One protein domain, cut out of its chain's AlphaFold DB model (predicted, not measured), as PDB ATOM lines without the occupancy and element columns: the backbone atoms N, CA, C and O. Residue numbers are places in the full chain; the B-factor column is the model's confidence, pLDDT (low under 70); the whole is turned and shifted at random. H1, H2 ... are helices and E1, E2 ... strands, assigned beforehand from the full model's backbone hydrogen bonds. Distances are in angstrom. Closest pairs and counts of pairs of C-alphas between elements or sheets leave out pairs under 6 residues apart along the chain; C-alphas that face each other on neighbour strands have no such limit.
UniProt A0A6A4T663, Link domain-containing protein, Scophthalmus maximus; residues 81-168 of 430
ATOM      1  N   VAL A  81     162.321 148.057 141.820       66.88
ATOM      2  CA  VAL A  81     161.184 148.403 140.963       66.88
ATOM      3  C   VAL A  81     161.088 147.379 139.831       66.88
ATOM      4  O   VAL A  81     161.960 147.338 138.970       66.88
ATOM      5  N   GLY A  82     160.027 146.572 139.823       76.00
ATOM      6  CA  GLY A  82     159.612 145.724 138.694       76.00
ATOM      7  C   GLY A  82     158.159 146.023 138.322       76.00
ATOM      8  O   GLY A  82     157.434 146.538 139.171       76.00
ATOM      9  N   GLN A  83     157.736 145.766 137.079       83.31
ATOM     10  CA  GLN A  83     156.346 145.979 136.644       83.31
ATOM     11  C   GLN A  83     155.525 144.695 136.743       83.31
ATOM     12  O   GLN A  83     155.967 143.648 136.281       83.31
ATOM     13  N   GLN A  84     154.321 144.778 137.306       84.25
ATOM     14  CA  GLN A  84     153.443 143.628 137.473       84.25
ATOM     15  C   GLN A  84     151.960 144.039 137.528       84.25
ATOM     16  O   GLN A  84     151.631 145.148 137.959       84.25
ATOM     17  N   SER A  85     151.060 143.171 137.056       89.56
ATOM     18  CA  SER A  85     149.610 143.333 137.255       89.56
ATOM     19  C   SER A  85     149.212 142.966 138.693       89.56
ATOM     20  O   SER A  85     149.990 142.331 139.412       89.56
ATOM     21  N   GLN A  86     148.007 143.338 139.132       86.62
ATOM     22  CA  GLN A  86     147.537 142.957 140.467       86.62
ATOM     23  C   GLN A  86     147.362 141.443 140.601       86.62
ATOM     24  O   GLN A  86     147.717 140.884 141.637       86.62
ATOM     25  N   SER A  87     146.827 140.780 139.570       84.88
ATOM     26  CA  SER A  87     146.615 139.329 139.575       84.88
ATOM     27  C   SER A  87     147.934 138.581 139.730       84.88
ATOM     28  O   SER A  87     148.035 137.678 140.560       84.88
ATOM     29  N   ASP A  88     148.969 139.009 139.008       85.25
ATOM     30  CA  ASP A  88     150.284 138.371 139.072       85.25
ATOM     31  C   ASP A  88     150.976 138.664 140.411       85.25
ATOM     32  O   ASP A  88     151.628 137.787 140.985       85.25
ATOM     33  N   PHE A  89     150.817 139.885 140.936       85.38
ATOM     34  CA  PHE A  89     151.339 140.261 142.250       85.38
ATOM     35  C   PHE A  89     150.686 139.435 143.367       85.38
ATOM     36  O   PHE A  89     151.386 138.891 144.225       85.38
ATOM     37  N   GLU A  90     149.361 139.272 143.337       86.06
ATOM     38  CA  GLU A  90     148.639 138.492 144.342       86.06
ATOM     39  C   GLU A  90     148.934 136.986 144.203       86.06
ATOM     40  O   GLU A  90     149.096 136.311 145.221       86.06
ATOM     41  N   LYS A  91     149.124 136.463 142.979       86.00
ATOM     42  CA  LYS A  91     149.571 135.075 142.736       86.00
ATOM     43  C   LYS A  91     150.963 134.824 143.337       86.00
ATOM     44  O   LYS A  91     151.150 133.848 144.070       86.00
ATOM     45  N   LYS A  92     151.925 135.739 143.128       82.31
ATOM     46  CA  LYS A  92     153.268 135.665 143.748       82.31
ATOM     47  C   LYS A  92     153.211 135.797 145.275       82.31
ATOM     48  O   LYS A  92     153.925 135.087 145.986       82.31
ATOM     49  N   LYS A  93     152.333 136.656 145.798       81.56
ATOM     50  CA  LYS A  93     152.110 136.810 147.242       81.56
ATOM     51  C   LYS A  93     151.511 135.552 147.872       81.56
ATOM     52  O   LYS A  93     152.004 135.130 148.913       81.56
ATOM     53  N   GLN A  94     150.523 134.913 147.243       79.12
ATOM     54  CA  GLN A  94     149.938 133.657 147.734       79.12
ATOM     55  C   GLN A  94     150.973 132.526 147.802       79.12
ATOM     56  O   GLN A  94     151.034 131.827 148.815       79.12
ATOM     57  N   ARG A  95     151.848 132.400 146.787       76.25
ATOM     58  CA  ARG A  95     152.979 131.450 146.819       76.25
ATOM     59  C   ARG A  95     153.896 131.696 148.038       76.25
ATOM     60  O   ARG A  95     154.377 130.740 148.642       76.25
ATOM     61  N   LYS A  96     154.104 132.957 148.445       71.19
ATOM     62  CA  LYS A  96     154.986 133.334 149.569       71.19
ATOM     63  C   LYS A  96     154.324 133.236 150.951       71.19
ATOM     64  O   LYS A  96     154.952 132.749 151.890       71.19
ATOM     65  N   ASP A  97     153.062 133.644 151.080       66.62
ATOM     66  CA  ASP A  97     152.301 133.610 152.340       66.62
ATOM     67  C   ASP A  97     152.094 132.177 152.855       66.62
ATOM     68  O   ASP A  97     152.035 131.962 154.066       66.62
ATOM     69  N   ASN A  98     152.087 131.176 151.967       64.12
ATOM     70  CA  ASN A  98     152.011 129.768 152.362       64.12
ATOM     71  C   ASN A  98     153.249 129.280 153.154       64.12
ATOM     72  O   ASN A  98     153.237 128.178 153.698       64.12
ATOM     73  N   ARG A  99     154.313 130.097 153.262       55.06
ATOM     74  CA  ARG A  99     155.515 129.808 154.068       55.06
ATOM     75  C   ARG A  99     155.621 130.597 155.382       55.06
ATOM     76  O   ARG A  99     156.474 130.252 156.197       55.06
ATOM     77  N   THR A 100     154.795 131.615 155.648       47.94
ATOM     78  CA  THR A 100     155.000 132.511 156.813       47.94
ATOM     79  C   THR A 100     153.701 133.070 157.410       47.94
ATOM     80  O   THR A 100     152.823 133.538 156.697       47.94
ATOM     81  N   LYS A 101     153.586 133.062 158.749       41.75
ATOM     82  CA  LYS A 101     152.421 133.572 159.505       41.75
ATOM     83  C   LYS A 101     152.286 135.104 159.388       41.75
ATOM     84  O   LYS A 101     153.264 135.823 159.574       41.75
ATOM     85  N   LYS A 102     151.066 135.590 159.111       41.28
ATOM     86  CA  LYS A 102     150.741 136.998 158.796       41.28
ATOM     87  C   LYS A 102     150.806 137.946 160.002       41.28
ATOM     88  O   LYS A 102     150.189 137.690 161.032       41.28
ATOM     89  N   VAL A 103     151.444 139.099 159.794       36.25
ATOM     90  CA  VAL A 103     151.273 140.350 160.556       36.25
ATOM     91  C   VAL A 103     150.953 141.446 159.526       36.25
ATOM     92  O   VAL A 103     151.599 141.457 158.474       36.25
ATOM     93  N   PRO A 104     149.972 142.341 159.752       39.53
ATOM     94  CA  PRO A 104     149.713 143.457 158.842       39.53
ATOM     95  C   PRO A 104     150.924 144.402 158.825       39.53
ATOM     96  O   PRO A 104     151.253 145.031 159.830       39.53
ATOM     97  N   ASN A 105     151.618 144.464 157.688       46.19
ATOM     98  CA  ASN A 105     152.808 145.292 157.514       46.19
ATOM     99  C   ASN A 105     152.409 146.678 157.007       46.19
ATOM    100  O   ASN A 105     151.966 146.834 155.872       46.19
ATOM    101  N   ILE A 106     152.630 147.699 157.834       47.22
ATOM    102  CA  ILE A 106     152.606 149.096 157.397       47.22
ATOM    103  C   ILE A 106     153.810 149.301 156.471       47.22
ATOM    104  O   ILE A 106     154.959 149.272 156.915       47.22
ATOM    105  N   VAL A 107     153.560 149.495 155.176       58.12
ATOM    106  CA  VAL A 107     154.619 149.771 154.199       58.12
ATOM    107  C   VAL A 107     155.010 151.245 154.303       58.12
ATOM    108  O   VAL A 107     154.337 152.127 153.770       58.12
ATOM    109  N   ILE A 108     156.117 151.526 154.989       58.38
ATOM    110  CA  ILE A 108     156.755 152.845 154.932       58.38
ATOM    111  C   ILE A 108     157.575 152.881 153.643       58.38
ATOM    112  O   ILE A 108     158.690 152.367 153.592       58.38
ATOM    113  N   VAL A 109     157.011 153.460 152.583       63.91
ATOM    114  CA  VAL A 109     157.761 153.707 151.348       63.91
ATOM    115  C   VAL A 109     158.661 154.919 151.601       63.91
ATOM    116  O   VAL A 109     158.129 156.017 151.805       63.91
ATOM    117  N   PRO A 110     160.000 154.770 151.621       63.84
ATOM    118  CA  PRO A 110     160.877 155.925 151.711       63.84
ATOM    119  C   PRO A 110     160.565 156.840 150.525       63.84
ATOM    120  O   PRO A 110     160.581 156.410 149.371       63.84
ATOM    121  N   LEU A 111     160.223 158.096 150.818       65.31
ATOM    122  CA  LEU A 111     159.968 159.114 149.805       65.31
ATOM    123  C   LEU A 111     161.284 159.381 149.065       65.31
ATOM    124  O   LEU A 111     162.115 160.173 149.506       65.31
ATOM    125  N   MET A 112     161.492 158.642 147.977       56.44
ATOM    126  CA  MET A 112     162.695 158.708 147.155       56.44
ATOM    127  C   MET A 112     162.864 160.128 146.603       56.44
ATOM    128  O   MET A 112     161.929 160.740 146.085       56.44
ATOM    129  N   ASN A 113     164.074 160.663 146.755       45.59
ATOM    130  CA  ASN A 113     164.403 162.036 146.398       45.59
ATOM    131  C   ASN A 113     164.257 162.295 144.882       45.59
ATOM    132  O   ASN A 113     164.881 161.644 144.050       45.59
ATOM    133  N   GLN A 114     163.475 163.330 144.569       49.94
ATOM    134  CA  GLN A 114     163.568 164.257 143.426       49.94
ATOM    135  C   GLN A 114     163.421 163.770 141.970       49.94
ATOM    136  O   GLN A 114     163.529 164.607 141.074       49.94
ATOM    137  N   TYR A 115     163.074 162.515 141.674       55.19
ATOM    138  CA  TYR A 115     162.689 162.173 140.294       55.19
ATOM    139  C   TYR A 115     161.207 162.471 140.020       55.19
ATOM    140  O   TYR A 115     160.300 162.011 140.706       55.19
ATOM    141  N   LYS A 116     160.985 163.322 139.013       61.97
ATOM    142  CA  LYS A 116     159.737 164.032 138.670       61.97
ATOM    143  C   LYS A 116     158.620 163.125 138.124       61.97
ATOM    144  O   LYS A 116     157.499 163.596 137.925       61.97
ATOM    145  N   SER A 117     158.911 161.852 137.856       70.12
ATOM    146  CA  SER A 117     157.951 160.901 137.306       70.12
ATOM    147  C   SER A 117     157.078 160.303 138.405       70.12
ATOM    148  O   SER A 117     157.501 159.949 139.501       70.12
ATOM    149  N   SER A 118     155.796 160.245 138.096       86.50
ATOM    150  CA  SER A 118     154.742 159.816 139.001       86.50
ATOM    151  C   SER A 118     154.617 158.308 138.919       86.50
ATOM    152  O   SER A 118     153.815 157.800 138.142       86.50
ATOM    153  N   ILE A 119     155.485 157.599 139.633       91.12
ATOM    154  CA  ILE A 119     155.491 156.140 139.598       91.12
ATOM    155  C   ILE A 119     154.363 155.640 140.499       91.12
ATOM    156  O   ILE A 119     154.275 156.000 141.670       91.12
ATOM    157  N   PHE A 120     153.487 154.836 139.912       94.00
ATOM    158  CA  PHE A 120     152.454 154.097 140.618       94.00
ATOM    159  C   PHE A 120     153.019 152.723 140.936       94.00
ATOM    160  O   PHE A 120     153.659 152.115 140.070       94.00
ATOM    161  N   GLY A 121     152.747 152.213 142.131       94.94
ATOM    162  CA  GLY A 121     153.128 150.848 142.439       94.94
ATOM    163  C   GLY A 121     152.214 150.129 143.408       94.94
ATOM    164  O   GLY A 121     151.617 150.745 144.286       94.94
ATOM    165  N   TRP A 122     152.112 148.819 143.226       95.31
ATOM    166  CA  TRP A 122     151.393 147.909 144.099       95.31
ATOM    167  C   TRP A 122     152.114 147.765 145.439       95.31
ATOM    168  O   TRP A 122     153.337 147.596 145.493       95.31
ATOM    169  N   ILE A 123     151.333 147.806 146.514       93.44
ATOM    170  CA  ILE A 123     151.727 147.345 147.846       93.44
ATOM    171  C   ILE A 123     150.949 146.078 148.203       93.44
ATOM    172  O   ILE A 123     149.959 145.721 147.554       93.44
ATOM    173  N   ALA A 124     151.403 145.392 149.252       82.06
ATOM    174  CA  ALA A 124     150.642 144.304 149.849       82.06
ATOM    175  C   ALA A 124     149.208 144.786 150.124       82.06
ATOM    176  O   ALA A 124     149.046 145.887 150.632       82.06
ATOM    177  N   GLU A 125     148.215 143.957 149.766       85.31
ATOM    178  CA  GLU A 125     146.753 144.216 149.820       85.31
ATOM    179  C   GLU A 125     146.110 144.621 148.485       85.31
ATOM    180  O   GLU A 125     144.916 144.904 148.443       85.31
ATOM    181  N   GLY A 126     146.856 144.583 147.374       89.44
ATOM    182  CA  GLY A 126     146.272 144.843 146.054       89.44
ATOM    183  C   GLY A 126     145.860 146.304 145.882       89.44
ATOM    184  O   GLY A 126     144.922 146.631 145.161       89.44
ATOM    185  N   ILE A 127     146.550 147.188 146.596       92.94
ATOM    186  CA  ILE A 127     146.329 148.623 146.574       92.94
ATOM    187  C   ILE A 127     147.505 149.249 145.832       92.94
ATOM    188  O   ILE A 127     148.663 148.975 146.147       92.94
ATOM    189  N   ALA A 128     147.222 150.094 144.842       95.19
ATOM    190  CA  ALA A 128     148.250 150.908 144.211       95.19
ATOM    191  C   ALA A 128     148.462 152.185 145.033       95.19
ATOM    192  O   ALA A 128     147.509 152.811 145.505       95.19
ATOM    193  N   VAL A 129     149.713 152.596 145.202       95.69
ATOM    194  CA  VAL A 129     150.086 153.829 145.900       95.69
ATOM    195  C   VAL A 129     151.003 154.691 145.048       95.69
ATOM    196  O   VAL A 129     151.712 154.205 144.164       95.69
ATOM    197  N   ILE A 130     150.985 155.989 145.340       95.12
ATOM    198  CA  ILE A 130     151.831 157.001 144.714       95.12
ATOM    199  C   ILE A 130     152.545 157.779 145.828       95.12
ATOM    200  O   ILE A 130     151.921 158.620 146.484       95.12
ATOM    201  N   PRO A 131     153.839 157.528 146.074       93.94
ATOM    202  CA  PRO A 131     154.618 158.323 147.016       93.94
ATOM    203  C   PRO A 131     154.889 159.729 146.448       93.94
ATOM    204  O   PRO A 131     155.463 159.880 145.369       93.94
ATOM    205  N   ARG A 132     154.481 160.783 147.170       92.38
ATOM    206  CA  ARG A 132     154.616 162.192 146.758       92.38
ATOM    207  C   ARG A 132     155.232 163.070 147.834       92.38
ATOM    208  O   ARG A 132     154.720 163.162 148.943       92.38
ATOM    209  N   ILE A 133     156.280 163.801 147.463       91.88
ATOM    210  CA  ILE A 133     156.870 164.851 148.310       91.88
ATOM    211  C   ILE A 133     156.197 166.204 148.036       91.88
ATOM    212  O   ILE A 133     155.905 166.942 148.969       91.88
ATOM    213  N   SER A 134     155.910 166.518 146.769       92.31
ATOM    214  CA  SER A 134     155.256 167.765 146.349       92.31
ATOM    215  C   SER A 134     153.873 167.519 145.745       92.31
ATOM    216  O   SER A 134     153.643 166.513 145.059       92.31
ATOM    217  N   SER A 135     152.947 168.448 145.987       93.94
ATOM    218  CA  SER A 135     151.602 168.411 145.417       93.94
ATOM    219  C   SER A 135     151.667 168.615 143.902       93.94
ATOM    220  O   SER A 135     152.397 169.465 143.394       93.94
ATOM    221  N   ASN A 136     150.921 167.810 143.149       92.88
ATOM    222  CA  ASN A 136     150.761 167.988 141.707       92.88
ATOM    223  C   ASN A 136     149.351 167.542 141.310       92.88
ATOM    224  O   ASN A 136     148.963 166.413 141.583       92.88
ATOM    225  N   ARG A 137     148.554 168.402 140.671       94.06
ATOM    226  CA  ARG A 137     147.182 168.033 140.275       94.06
ATOM    227  C   ARG A 137     147.142 166.870 139.277       94.06
ATOM    228  O   ARG A 137     146.243 166.044 139.362       94.06
ATOM    229  N   ASN A 138     148.163 166.735 138.433       92.06
ATOM    230  CA  ASN A 138     148.266 165.664 137.437       92.06
ATOM    231  C   ASN A 138     148.764 164.341 138.042       92.06
ATOM    232  O   ASN A 138     148.742 163.310 137.376       92.06
ATOM    233  N   CYS A 139     149.232 164.355 139.293       89.12
ATOM    234  CA  CYS A 139     149.759 163.180 139.971       89.12
ATOM    235  C   CYS A 139     149.334 163.139 141.440       89.12
ATOM    236  O   CYS A 139     149.787 163.936 142.259       89.12
ATOM    237  N   GLY A 140     148.486 162.171 141.787       90.06
ATOM    238  CA  GLY A 140     147.948 162.075 143.144       90.06
ATOM    239  C   GLY A 140     146.926 163.170 143.459       90.06
ATOM    240  O   GLY A 140     146.654 163.431 144.627       90.06
ATOM    241  N   ASN A 141     146.349 163.812 142.432       93.50
ATOM    242  CA  ASN A 141     145.270 164.797 142.552       93.50
ATOM    243  C   ASN A 141     145.603 165.958 143.515       93.50
ATOM    244  O   ASN A 141     144.793 166.355 144.351       93.50
ATOM    245  N   GLY A 142     146.839 166.461 143.454       95.25
ATOM    246  CA  GLY A 142     147.310 167.561 144.300       95.25
ATOM    247  C   GLY A 142     147.665 167.160 145.732       95.25
ATOM    248  O   GLY A 142     148.042 168.030 146.513       95.25
ATOM    249  N   LYS A 143     147.580 165.874 146.089       95.19
ATOM    250  CA  LYS A 143     147.911 165.384 147.431       95.19
ATOM    251  C   LYS A 143     149.411 165.099 147.573       95.19
ATOM    252  O   LYS A 143     150.095 164.758 146.607       95.19
ATOM    253  N   THR A 144     149.914 165.237 148.795       94.25
ATOM    254  CA  THR A 144     151.274 164.863 149.223       94.25
ATOM    255  C   THR A 144     151.222 163.652 150.156       94.25
ATOM    256  O   THR A 144     150.171 163.344 150.714       94.25
ATOM    257  N   GLY A 145     152.353 162.978 150.360       94.62
ATOM    258  CA  GLY A 145     152.463 161.749 151.148       94.62
ATOM    259  C   GLY A 145     152.289 160.486 150.303       94.62
ATOM    260  O   GLY A 145     152.475 160.506 149.089       94.62
ATOM    261  N   VAL A 146     151.957 159.366 150.946       94.50
ATOM    262  CA  VAL A 146     151.613 158.117 150.253       94.50
ATOM    263  C   VAL A 146     150.144 158.199 149.846       94.50
ATOM    264  O   VAL A 146     149.248 158.024 150.669       94.50
ATOM    265  N   VAL A 147     149.893 158.534 148.581       95.19
ATOM    266  CA  VAL A 147     148.533 158.696 148.061       95.19
ATOM    267  C   VAL A 147     148.029 157.347 147.575       95.19
ATOM    268  O   VAL A 147     148.589 156.773 146.643       95.19
ATOM    269  N   GLN A 148     146.961 156.849 148.190       95.50
ATOM    270  CA  GLN A 148     146.277 155.654 147.715       95.50
ATOM    271  C   GLN A 148     145.596 155.936 146.373       95.50
ATOM    272  O   GLN A 148     144.905 156.947 146.212       95.50
ATOM    273  N   TRP A 149     145.790 155.040 145.413       93.69
ATOM    274  CA  TRP A 149     145.230 155.139 144.076       93.69
ATOM    275  C   TRP A 149     144.359 153.919 143.788       93.69
ATOM    276  O   TRP A 149     144.813 152.779 143.861       93.69
ATOM    277  N   SER A 150     143.092 154.161 143.452       91.88
ATOM    278  CA  SER A 150     142.190 153.104 143.002       91.88
ATOM    279  C   SER A 150     142.526 152.773 141.556       91.88
ATOM    280  O   SER A 150     142.142 153.504 140.642       91.88
ATOM    281  N   ALA A 151     143.279 151.700 141.350       89.94
ATOM    282  CA  ALA A 151     143.615 151.235 140.020       89.94
ATOM    283  C   ALA A 151     142.756 150.044 139.594       89.94
ATOM    284  O   ALA A 151     142.244 149.302 140.424       89.94
ATOM    285  N   ILE A 152     142.624 149.866 138.280       93.19
ATOM    286  CA  ILE A 152     142.039 148.655 137.703       93.19
ATOM    287  C   ILE A 152     143.053 147.510 137.905       93.19
ATOM    288  O   ILE A 152     144.220 147.720 137.558       93.19
ATOM    289  N   PRO A 153     142.643 146.334 138.418       92.00
ATOM    290  CA  PRO A 153     143.545 145.219 138.732       92.00
ATOM    291  C   PRO A 153     144.430 144.754 137.573       92.00
ATOM    292  O   PRO A 153     145.600 144.418 137.763       92.00
ATOM    293  N   ASP A 154     143.897 144.812 136.356       93.81
ATOM    294  CA  ASP A 154     144.582 144.339 135.151       93.81
ATOM    295  C   ASP A 154     145.685 145.297 134.676       93.81
ATOM    296  O   ASP A 154     146.455 144.987 133.762       93.81
ATOM    297  N   ARG A 155     145.792 146.493 135.276       93.62
ATOM    298  CA  ARG A 155     146.862 147.430 134.935       93.62
ATOM    299  C   ARG A 155     148.174 147.019 135.586       93.62
ATOM    300  O   ARG A 155     148.260 146.746 136.782       93.62
ATOM    301  N   LYS A 156     149.229 147.053 134.776       93.25
ATOM    302  CA  LYS A 156     150.600 146.828 135.225       93.25
ATOM    303  C   LYS A 156     151.132 148.097 135.890       93.25
ATOM    304  O   LYS A 156     151.130 149.166 135.280       93.25
ATOM    305  N   PHE A 157     151.599 147.969 137.125       95.19
ATOM    306  CA  PHE A 157     152.282 149.035 137.858       95.19
ATOM    307  C   PHE A 157     153.602 148.529 138.406       95.19
ATOM    308  O   PHE A 157     153.877 147.330 138.381       95.19
ATOM    309  N   SER A 158     154.427 149.440 138.912       93.94
ATOM    310  CA  SER A 158     155.602 149.038 139.670       93.94
ATOM    311  C   SER A 158     155.208 148.261 140.934       93.94
ATOM    312  O   SER A 158     154.060 148.303 141.358       93.94
ATOM    313  N   VAL A 159     156.136 147.567 141.579       94.12
ATOM    314  CA  VAL A 159     155.907 146.961 142.899       94.12
ATOM    315  C   VAL A 159     156.823 147.633 143.909       94.12
ATOM    316  O   VAL A 159     158.007 147.823 143.636       94.12
ATOM    317  N   TYR A 160     156.281 148.004 145.070       91.81
ATOM    318  CA  TYR A 160     157.080 148.513 146.179       91.81
ATOM    319  C   TYR A 160     157.397 147.381 147.151       91.81
ATOM    320  O   TYR A 160     156.524 146.882 147.860       91.81
ATOM    321  N   CYS A 161     158.671 147.000 147.202       89.38
ATOM    322  CA  CYS A 161     159.168 146.008 148.147       89.38
ATOM    323  C   CYS A 161     159.804 146.690 149.356       89.38
ATOM    324  O   CYS A 161     160.583 147.633 149.218       89.38
ATOM    325  N   PHE A 162     159.499 146.169 150.541       87.12
ATOM    326  CA  PHE A 162     160.154 146.559 151.777       87.12
ATOM    327  C   PHE A 162     161.205 145.509 152.156       87.12
ATOM    328  O   PHE A 162     160.877 144.332 152.315       87.12
ATOM    329  N   ASN A 163     162.466 145.926 152.293       86.38
ATOM    330  CA  ASN A 163     163.530 145.061 152.791       86.38
ATOM    331  C   ASN A 163     163.613 145.164 154.319       86.38
ATOM    332  O   ASN A 163     164.112 146.149 154.856       86.38
ATOM    333  N   ALA A 164     163.142 144.132 155.022       85.44
ATOM    334  CA  ALA A 164     163.141 144.112 156.485       85.44
ATOM    335  C   ALA A 164     164.548 144.135 157.104       85.44
ATOM    336  O   ALA A 164     164.707 144.626 158.219       85.44
ATOM    337  N   SER A 165     165.571 143.667 156.384       84.50
ATOM    338  CA  SER A 165     166.954 143.658 156.876       84.50
ATOM    339  C   SER A 165     167.495 145.067 157.155       84.50
ATOM    340  O   SER A 165     168.316 145.235 158.053       84.50
ATOM    341  N   ASP A 166     166.985 146.087 156.454       78.00
ATOM    342  CA  ASP A 166     167.443 147.478 156.584       78.00
ATOM    343  C   ASP A 166     166.997 148.113 157.931       78.00
ATOM    344  O   ASP A 166     167.592 149.087 158.403       78.00
ATOM    345  N   LEU A 167     165.982 147.548 158.608       76.12
ATOM    346  CA  LEU A 167     165.524 148.021 159.927       76.12
ATOM    347  C   LEU A 167     166.451 147.602 161.076       76.12
ATOM    348  O   LEU A 167     166.648 148.372 162.021       76.12
ATOM    349  N   GLU A 168     167.021 146.397 161.016       75.38
ATOM    350  CA  GLU A 168     167.791 145.825 162.130       75.38
ATOM    351  C   GLU A 168     169.174 146.488 162.290       75.38
ATOM    352  O   GLU A 168     169.661 146.678 163.412       75.38
TER     353      GLU A 168
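What this domain is: This is residues 81 to 168 of the 430 residues of the protein "Link domain-containing protein" of Scophthalmus maximus (UniProt A0A6A4T663). What is the shape? With little regular structure, it is a strongly twisted four-stranded sheet amid long loops; H1 reaches away from it, and residues 163 to 168, with H2, stick out. What is printed? There are 88 residues, mixed in class, along the chain H1 E1 E2 E3 E4 H2; the mixed sheet runs E3 E2 E1 E4. It is compact, radius of gyration of the C-alphas 13.7 A, spanning 41 by 35 by 20 A.

How they stand to each other: What does H1 meet? H1, residues 86 to 97, with every O i to N i+4 pair within hydrogen-bond range, only grazes the sheet; its closest C-alpha pair with E1, residues 121 to 123, is Gln 86 and Trp 122, 7.3 A. How do strands pair? E1, E2, residues 127 to 132, and E3, residues 145 to 149, form a meander of antiparallel hairpins: N 129 and O 121, 2.8 A; N 130 and O 147, 2.8 A. E4, residues 157 to 159, is parallel to E1: N 122 and O 158, 2.7 A.

Where its parts are: Where does H1 begin? C-alpha 86 is at (147.537, 142.957, 140.467); H1 measures 15.8 A and E2 15.9 A. Where does H2, residues 165 to 168, end? C-alpha 168 is at (167.791, 145.825, 162.130).

The domain as a whole: Which links are long? H1 to E1 and E2 to E3; the printed part has no cut. Where is confidence low? Residue 81 and residues 97 to 116 have pLDDT under 70.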